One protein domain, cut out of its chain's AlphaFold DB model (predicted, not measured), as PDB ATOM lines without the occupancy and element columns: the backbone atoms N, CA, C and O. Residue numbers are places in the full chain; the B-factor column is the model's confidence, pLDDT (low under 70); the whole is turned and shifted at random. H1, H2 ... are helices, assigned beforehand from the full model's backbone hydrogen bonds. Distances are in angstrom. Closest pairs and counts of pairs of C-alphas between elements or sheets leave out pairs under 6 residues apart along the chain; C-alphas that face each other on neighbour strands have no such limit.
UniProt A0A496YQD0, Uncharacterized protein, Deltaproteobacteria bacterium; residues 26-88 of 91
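What this domain is: This is residues 26 to 88 of the 91 residues of an uncharacterized protein of Deltaproteobacteria bacterium (UniProt A0A496YQD0). The longest helix, H4, lies in the middle of an elongated model, with H1 packed nearly at right angles on it, the short H2 and H3 to one side, and the looped stretch 69 to 88 making one end. The printed part has 63 residues, with four named helices, H1 to H4 in order, and no named strand; the class is all helix, though under half of the residues are in named elements. It is only just loose, close to compact, with a radius of gyration of the C-alphas of 13.0 A and spans of 41 by 22 by 16 A.

Where its parts are: Find C-alpha 59 at (-9.877, -64.890, -33.337); from there H4, residues 59 to 68, runs 14.4 A to C-alpha 68 at (-3.765, -69.645, -21.144). Look back to H1, residues 33 to 39, 10.1 A long, then H2, 41 to 44, 5.5 A, and H3, 50 to 54, 6.2 A.

How they stand to each other: H4 and H1 touch, about perpendicular at 77 degrees; their closest C-alphas, Gly 33 and Gln 61, are 3.7 A apart. H2 is close to H4 but not clearly touching, closest at the C-alphas of Phe 44 and Trp 62, 7.2 A. H3 and H4 meet only through their link; H1 and H3 are apart. In H1, H3 and H4 every O i to N i+4 pair is within hydrogen-bond range; H2 is too short for one.

The domain as a whole: The C-alphas farthest apart, Lys 26 and Leu 87, are 42.4 A apart. The printed part has no cut, and its three links are tight. Confidence is under 70 at residues 26, 79 and 84 to 88.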
ATOM      1  N   LYS A  26     -24.722 -67.274 -31.392       62.38
ATOM      2  CA  LYS A  26     -24.572 -65.939 -30.790       62.38
ATOM      3  C   LYS A  26     -24.109 -65.945 -29.328       62.38
ATOM      4  O   LYS A  26     -23.471 -64.985 -28.906       62.38
ATOM      5  N   VAL A  27     -24.465 -66.958 -28.545       70.62
ATOM      6  CA  VAL A  27     -24.095 -67.099 -27.129       70.62
ATOM      7  C   VAL A  27     -22.669 -67.634 -27.007       70.62
ATOM      8  O   VAL A  27     -21.900 -67.103 -26.211       70.62
ATOM      9  N   LEU A  28     -22.277 -68.587 -27.860       73.69
ATOM     10  CA  LEU A  28     -20.907 -69.114 -27.904       73.69
ATOM     11  C   LEU A  28     -19.884 -68.011 -28.198       73.69
ATOM     12  O   LEU A  28     -18.865 -67.927 -27.523       73.69
ATOM     13  N   LYS A  29     -20.194 -67.086 -29.117       73.94
ATOM     14  CA  LYS A  29     -19.339 -65.922 -29.430       73.94
ATOM     15  C   LYS A  29     -19.207 -64.888 -28.302       73.94
ATOM     16  O   LYS A  29     -18.364 -64.004 -28.401       73.94
ATOM     17  N   LYS A  30     -20.042 -64.955 -27.260       81.44
ATOM     18  CA  LYS A  30     -19.972 -64.056 -26.092       81.44
ATOM     19  C   LYS A  30     -19.171 -64.645 -24.932       81.44
ATOM     20  O   LYS A  30     -18.898 -63.929 -23.973       81.44
ATOM     21  N   MET A  31     -18.837 -65.932 -24.989       84.56
ATOM     22  CA  MET A  31     -18.006 -66.573 -23.976       84.56
ATOM     23  C   MET A  31     -16.532 -66.235 -24.184       84.56
ATOM     24  O   MET A  31     -16.088 -66.068 -25.321       84.56
ATOM     25  N   LYS A  32     -15.771 -66.193 -23.088       87.19
ATOM     26  CA  LYS A  32     -14.309 -66.166 -23.160       87.19
ATOM     27  C   LYS A  32     -13.783 -67.457 -23.779       87.19
ATOM     28  O   LYS A  32     -14.388 -68.517 -23.613       87.19
ATOM     29  N   GLY A  33     -12.654 -67.363 -24.471       85.75
ATOM     30  CA  GLY A  33     -11.979 -68.483 -25.113       85.75
ATOM     31  C   GLY A  33     -11.641 -69.605 -24.140       85.75
ATOM     32  O   GLY A  33     -11.903 -70.765 -24.438       85.75
ATOM     33  N   THR A  34     -11.169 -69.261 -22.939       82.94
ATOM     34  CA  THR A  34     -10.897 -70.223 -21.858       82.94
ATOM     35  C   THR A  34     -12.122 -71.019 -21.449       82.94
ATOM     36  O   THR A  34     -12.103 -72.244 -21.454       82.94
ATOM     37  N   ASP A  35     -13.211 -70.320 -21.137       86.94
ATOM     38  CA  ASP A  35     -14.435 -70.936 -20.628       86.94
ATOM     39  C   ASP A  35     -15.093 -71.791 -21.719       86.94
ATOM     40  O   ASP A  35     -15.758 -72.791 -21.443       86.94
ATOM     41  N   LEU A  36     -14.929 -71.379 -22.981       87.56
ATOM     42  CA  LEU A  36     -15.384 -72.137 -24.136       87.56
ATOM     43  C   LEU A  36     -14.527 -73.388 -24.348       87.56
ATOM     44  O   LEU A  36     -15.085 -74.440 -24.636       87.56
ATOM     45  N   PHE A  37     -13.208 -73.300 -24.163       87.00
ATOM     46  CA  PHE A  37     -12.298 -74.441 -24.246       87.00
ATOM     47  C   PHE A  37     -12.591 -75.487 -23.166       87.00
ATOM     48  O   PHE A  37     -12.664 -76.671 -23.477       87.00
ATOM     49  N   GLU A  38     -12.838 -75.067 -21.924       85.44
ATOM     50  CA  GLU A  38     -13.177 -75.988 -20.829       85.44
ATOM     51  C   GLU A  38     -14.451 -76.797 -21.112       85.44
ATOM     52  O   GLU A  38     -14.539 -77.972 -20.754       85.44
ATOM     53  N   LYS A  39     -15.443 -76.183 -21.768       85.75
ATOM     54  CA  LYS A  39     -16.728 -76.834 -22.071       85.75
ATOM     55  C   LYS A  39     -16.723 -77.588 -23.396       85.75
ATOM     56  O   LYS A  39     -17.341 -78.644 -23.501       85.75
ATOM     57  N   LEU A  40     -16.083 -77.026 -24.417       86.06
ATOM     58  CA  LEU A  40     -16.114 -77.485 -25.806       86.06
ATOM     59  C   LEU A  40     -14.689 -77.473 -26.396       86.06
ATOM     60  O   LEU A  40     -14.411 -76.741 -27.347       86.06
ATOM     61  N   PRO A  41     -13.769 -78.310 -25.883       83.12
ATOM     62  CA  PRO A  41     -12.359 -78.275 -26.284       83.12
ATOM     63  C   PRO A  41     -12.138 -78.632 -27.760       83.12
ATOM     64  O   PRO A  41     -11.171 -78.194 -28.372       83.12
ATOM     65  N   HIS A  42     -13.061 -79.385 -28.365       82.06
ATOM     66  CA  HIS A  42     -13.016 -79.761 -29.781       82.06
ATOM     67  C   HIS A  42     -13.162 -78.566 -30.739       82.06
ATOM     68  O   HIS A  42     -12.784 -78.672 -31.902       82.06
ATOM     69  N   PHE A  43     -13.669 -77.423 -30.269       82.75
ATOM     70  CA  PHE A  43     -13.689 -76.183 -31.048       82.75
ATOM     71  C   PHE A  43     -12.309 -75.528 -31.163       82.75
ATOM     72  O   PHE A  43     -12.102 -74.695 -32.045       82.75
ATOM     73  N   PHE A  44     -11.358 -75.935 -30.319       86.19
ATOM     74  CA  PHE A  44      -9.987 -75.436 -30.310       86.19
ATOM     75  C   PHE A  44      -8.995 -76.394 -30.991       86.19
ATOM     76  O   PHE A  44      -7.823 -76.466 -30.630       86.19
ATOM     77  N   ASP A  45      -9.462 -77.172 -31.971       83.31
ATOM     78  CA  ASP A  45      -8.625 -78.151 -32.660       83.31
ATOM     79  C   ASP A  45      -7.646 -77.471 -33.634       83.31
ATOM     80  O   ASP A  45      -8.025 -76.962 -34.692       83.31
ATOM     81  N   ASN A  46      -6.357 -77.509 -33.285       77.94
ATOM     82  CA  ASN A  46      -5.262 -76.959 -34.089       77.94
ATOM     83  C   ASN A  46      -5.063 -77.672 -35.440       77.94
ATOM     84  O   ASN A  46      -4.306 -77.183 -36.274       77.94
ATOM     85  N   ARG A  47      -5.712 -78.822 -35.675       81.38
ATOM     86  CA  ARG A  47      -5.684 -79.522 -36.971       81.38
ATOM     87  C   ARG A  47      -6.624 -78.890 -37.997       81.38
ATOM     88  O   ARG A  47      -6.503 -79.178 -39.186       81.38
ATOM     89  N   LEU A  48      -7.564 -78.050 -37.557       75.56
ATOM     90  CA  LEU A  48      -8.467 -77.315 -38.436       75.56
ATOM     91  C   LEU A  48      -7.749 -76.112 -39.057       75.56
ATOM     92  O   LEU A  48      -7.009 -75.395 -38.379       75.56
ATOM     93  N   SER A  49      -8.017 -75.850 -40.339       79.25
ATOM     94  CA  SER A  49      -7.526 -74.640 -41.010       79.25
ATOM     95  C   SER A  49      -8.156 -73.375 -40.423       79.25
ATOM     96  O   SER A  49      -9.283 -73.411 -39.932       79.25
ATOM     97  N   ASP A  50      -7.470 -72.237 -40.523       74.56
ATOM     98  CA  ASP A  50      -7.926 -70.951 -39.970       74.56
ATOM     99  C   ASP A  50      -9.361 -70.604 -40.406       74.56
ATOM    100  O   ASP A  50     -10.201 -70.275 -39.571       74.56
ATOM    101  N   LYS A  51      -9.688 -70.820 -41.689       74.75
ATOM    102  CA  LYS A  51     -11.043 -70.621 -42.236       74.75
ATOM    103  C   LYS A  51     -12.101 -71.512 -41.584       74.75
ATOM    104  O   LYS A  51     -13.233 -71.077 -41.397       74.75
ATOM    105  N   GLN A  52     -11.760 -72.761 -41.267       74.31
ATOM    106  CA  GLN A  52     -12.677 -73.674 -40.579       74.31
ATOM    107  C   GLN A  52     -12.851 -73.275 -39.111       74.31
ATOM    108  O   GLN A  52     -13.958 -73.358 -38.582       74.31
ATOM    109  N   ARG A  53     -11.781 -72.792 -38.467       79.38
ATOM    110  CA  ARG A  53     -11.813 -72.345 -37.070       79.38
ATOM    111  C   ARG A  53     -12.641 -71.077 -36.889       79.38
ATOM    112  O   ARG A  53     -13.462 -71.039 -35.982       79.38
ATOM    113  N   GLU A  54     -12.509 -70.089 -37.775       77.25
ATOM    114  CA  GLU A  54     -13.254 -68.815 -37.714       77.25
ATOM    115  C   GLU A  54     -14.784 -68.981 -37.785       77.25
ATOM    116  O   GLU A  54     -15.539 -68.143 -37.280       77.25
ATOM    117  N   GLY A  55     -15.259 -70.079 -38.384       75.88
ATOM    118  CA  GLY A  55     -16.678 -70.438 -38.400       75.88
ATOM    119  C   GLY A  55     -17.216 -70.908 -37.042       75.88
ATOM    120  O   GLY A  55     -18.426 -70.859 -36.820       75.88
ATOM    121  N   ILE A  56     -16.332 -71.331 -36.137       79.81
ATOM    122  CA  ILE A  56     -16.657 -71.993 -34.867       79.81
ATOM    123  C   ILE A  56     -16.296 -71.086 -33.682       79.81
ATOM    124  O   ILE A  56     -17.120 -70.852 -32.798       79.81
ATOM    125  N   VAL A  57     -15.085 -70.525 -33.689       85.25
ATOM    126  CA  VAL A  57     -14.526 -69.647 -32.653       85.25
ATOM    127  C   VAL A  57     -13.979 -68.370 -33.274       85.25
ATOM    128  O   VAL A  57     -13.412 -68.375 -34.363       85.25
ATOM    129  N   SER A  58     -14.148 -67.244 -32.588       87.31
ATOM    130  CA  SER A  58     -13.555 -65.978 -33.036       87.31
ATOM    131  C   SER A  58     -12.043 -65.943 -32.790       87.31
ATOM    132  O   SER A  58     -11.536 -66.612 -31.889       87.31
ATOM    133  N   SER A  59     -11.322 -65.090 -33.524       86.19
ATOM    134  CA  SER A  59      -9.877 -64.890 -33.337       86.19
ATOM    135  C   SER A  59      -9.518 -64.460 -31.908       86.19
ATOM    136  O   SER A  59      -8.499 -64.896 -31.383       86.19
ATOM    137  N   ASN A  60     -10.371 -63.672 -31.241       88.62
ATOM    138  CA  ASN A  60     -10.150 -63.285 -29.842       88.62
ATOM    139  C   ASN A  60     -10.257 -64.479 -28.892       88.62
ATOM    140  O   ASN A  60      -9.414 -64.643 -28.022       88.62
ATOM    141  N   GLN A  61     -11.263 -65.336 -29.074       89.25
ATOM    142  CA  GLN A  61     -11.413 -66.546 -28.260       89.25
ATOM    143  C   GLN A  61     -10.238 -67.498 -28.470       89.25
ATOM    144  O   GLN A  61      -9.733 -68.084 -27.517       89.25
ATOM    145  N   TRP A  62      -9.778 -67.617 -29.714       87.69
ATOM    146  CA  TRP A  62      -8.582 -68.378 -30.037       87.69
ATOM    147  C   TRP A  62      -7.347 -67.841 -29.310       87.69
ATOM    148  O   TRP A  62      -6.611 -68.602 -28.690       87.69
ATOM    149  N   GLN A  63      -7.153 -66.524 -29.340       86.62
ATOM    150  CA  GLN A  63      -6.034 -65.867 -28.681       86.62
ATOM    151  C   GLN A  63      -6.079 -66.039 -27.155       86.62
ATOM    152  O   GLN A  63      -5.070 -66.384 -26.552       86.62
ATOM    153  N   GLU A  64      -7.250 -65.874 -26.539       88.31
ATOM    154  CA  GLU A  64      -7.443 -66.098 -25.100       88.31
ATOM    155  C   GLU A  64      -7.120 -67.542 -24.692       88.31
ATOM    156  O   GLU A  64      -6.507 -67.764 -23.651       88.31
ATOM    157  N   TYR A  65      -7.489 -68.526 -25.520       86.69
ATOM    158  CA  TYR A  65      -7.087 -69.920 -25.323       86.69
ATOM    159  C   TYR A  65      -5.563 -70.078 -25.391       86.69
ATOM    160  O   TYR A  65      -4.961 -70.650 -24.480       86.69
ATOM    161  N   LEU A  66      -4.927 -69.541 -26.437       83.81
ATOM    162  CA  LEU A  66      -3.480 -69.640 -26.615       83.81
ATOM    163  C   LEU A  66      -2.706 -68.991 -25.467       83.81
ATOM    164  O   LEU A  66      -1.691 -69.539 -25.059       83.81
ATOM    165  N   GLU A  67      -3.170 -67.864 -24.929       84.69
ATOM    166  CA  GLU A  67      -2.525 -67.170 -23.806       84.69
ATOM    167  C   GLU A  67      -2.617 -67.928 -22.476       84.69
ATOM    168  O   GLU A  67      -1.877 -67.649 -21.532       84.69
ATOM    169  N   GLU A  68      -3.519 -68.895 -22.374       84.19
ATOM    170  CA  GLU A  68      -3.765 -69.645 -21.144       84.19
ATOM    171  C   GLU A  68      -3.087 -71.015 -21.149       84.19
ATOM    172  O   GLU A  68      -2.857 -71.592 -20.082       84.19
ATOM    173  N   LEU A  69      -2.654 -71.490 -22.320       82.19
ATOM    174  CA  LEU A  69      -1.813 -72.675 -22.422       82.19
ATOM    175  C   LEU A  69      -0.482 -72.469 -21.682       82.19
ATOM    176  O   LEU A  69       0.144 -71.414 -21.800       82.19
ATOM    177  N   PRO A  70       0.005 -73.466 -20.930       83.69
ATOM    178  CA  PRO A  70       1.335 -73.393 -20.352       83.69
ATOM    179  C   PRO A  70       2.386 -73.439 -21.466       83.69
ATOM    180  O   PRO A  70       2.338 -74.277 -22.363       83.69
ATOM    181  N   CYS A  71       3.371 -72.552 -21.389       82.81
ATOM    182  CA  CYS A  71       4.546 -72.589 -22.243       82.81
ATOM    183  C   CYS A  71       5.292 -73.909 -22.028       82.81
ATOM    184  O   CYS A  71       5.684 -74.219 -20.903       82.81
ATOM    185  N   SER A  72       5.561 -74.635 -23.111       81.19
ATOM    186  CA  SER A  72       6.232 -75.940 -23.078       81.19
ATOM    187  C   SER A  72       7.644 -75.907 -22.483       81.19
ATOM    188  O   SER A  72       8.158 -76.942 -22.081       81.19
ATOM    189  N   ILE A  73       8.271 -74.731 -22.428       82.56
ATOM    190  CA  ILE A  73       9.632 -74.543 -21.910       82.56
ATOM    191  C   ILE A  73       9.602 -74.242 -20.413       82.56
ATOM    192  O   ILE A  73      10.278 -74.880 -19.614       82.56
ATOM    193  N   CYS A  74       8.850 -73.210 -20.034       83.38
ATOM    194  CA  CYS A  74       8.965 -72.590 -18.718       83.38
ATOM    195  C   CYS A  74       7.697 -72.724 -17.865       83.38
ATOM    196  O   CYS A  74       7.637 -72.162 -16.772       83.38
ATOM    197  N   GLY A  75       6.664 -73.414 -18.364       81.00
ATOM    198  CA  GLY A  75       5.407 -73.710 -17.665       81.00
ATOM    199  C   GLY A  75       4.510 -72.500 -17.378       81.00
ATOM    200  O   GLY A  75       3.375 -72.658 -16.938       81.00
ATOM    201  N   LYS A  76       4.993 -71.276 -17.624       84.06
ATOM    202  CA  LYS A  76       4.222 -70.034 -17.486       84.06
ATOM    203  C   LYS A  76       3.196 -69.920 -18.608       84.06
ATOM    204  O   LYS A  76       3.467 -70.372 -19.711       84.06
ATOM    205  N   LYS A  77       2.075 -69.249 -18.343       80.56
ATOM    206  CA  LYS A  77       1.056 -68.916 -19.353       80.56
ATOM    207  C   LYS A  77       1.691 -68.349 -20.633       80.56
ATOM    208  O   LYS A  77       2.520 -67.432 -20.556       80.56
ATOM    209  N   ALA A  78       1.342 -68.927 -21.777       71.25
ATOM    210  CA  ALA A  78       1.821 -68.525 -23.091       71.25
ATOM    211  C   ALA A  78       1.419 -67.070 -23.395       71.25
ATOM    212  O   ALA A  78       0.546 -66.489 -22.757       71.25
ATOM    213  N   GLY A  79       2.183 -66.388 -24.251       68.81
ATOM    214  CA  GLY A  79       2.052 -64.935 -24.466       68.81
ATOM    215  C   GLY A  79       2.560 -64.046 -23.313       68.81
ATOM    216  O   GLY A  79       2.910 -62.892 -23.546       68.81
ATOM    217  N   LYS A  80       2.690 -64.567 -22.081       70.56
ATOM    218  CA  LYS A  80       3.311 -63.865 -20.931       70.56
ATOM    219  C   LYS A  80       4.749 -64.299 -20.659       70.56
ATOM    220  O   LYS A  80       5.462 -63.667 -19.876       70.56
ATOM    221  N   CYS A  81       5.181 -65.393 -21.272       71.00
ATOM    222  CA  CYS A  81       6.551 -65.873 -21.207       71.00
ATOM    223  C   CYS A  81       7.408 -65.267 -22.329       71.00
ATOM    224  O   CYS A  81       6.959 -65.156 -23.464       71.00
ATOM    225  N   LYS A  82       8.671 -64.942 -22.027       73.75
ATOM    226  CA  LYS A  82       9.690 -64.543 -23.020       73.75
ATOM    227  C   LYS A  82      10.599 -65.715 -23.415       73.75
ATOM    228  O   LYS A  82      11.777 -65.522 -23.684       73.75
ATOM    229  N   CYS A  83      10.078 -66.934 -23.308       74.88
ATOM    230  CA  CYS A  83      10.829 -68.153 -23.562       74.88
ATOM    231  C   CYS A  83      10.980 -68.258 -25.089       74.88
ATOM    232  O   CYS A  83      10.010 -68.574 -25.772       74.88
ATOM    233  N   ASP A  84      12.144 -67.858 -25.602       68.50
ATOM    234  CA  ASP A  84      12.448 -67.862 -27.032       68.50
ATOM    235  C   ASP A  84      12.850 -69.285 -27.446       68.50
ATOM    236  O   ASP A  84      13.853 -69.798 -26.936       68.50
ATOM    237  N   PRO A  85      12.070 -69.958 -28.308       63.47
ATOM    238  CA  PRO A  85      12.394 -71.308 -28.737       63.47
ATOM    239  C   PRO A  85      13.739 -71.380 -29.472       63.47
ATOM    240  O   PRO A  85      14.420 -72.387 -29.321       63.47
ATOM    241  N   GLU A  86      14.170 -70.335 -30.191       63.47
ATOM    242  CA  GLU A  86      15.453 -70.348 -30.916       63.47
ATOM    243  C   GLU A  86      16.666 -70.326 -29.973       63.47
ATOM    244  O   GLU A  86      17.727 -70.843 -30.318       63.47
ATOM    245  N   LEU A  87      16.506 -69.811 -28.749       57.28
ATOM    246  CA  LEU A  87      17.565 -69.797 -27.734       57.28
ATOM    247  C   LEU A  87      17.743 -71.143 -27.008       57.28
ATOM    248  O   LEU A  87      18.652 -71.267 -26.193       57.28
ATOM    249  N   LEU A  88      16.884 -72.134 -27.268       54.72
ATOM    250  CA  LEU A  88      16.841 -73.402 -26.523       54.72
ATOM    251  C   LEU A  88      17.200 -74.633 -27.360       54.72
ATOM    252  O   LEU A  88      17.339 -75.717 -26.807       54.72
TER     253      LEU A  88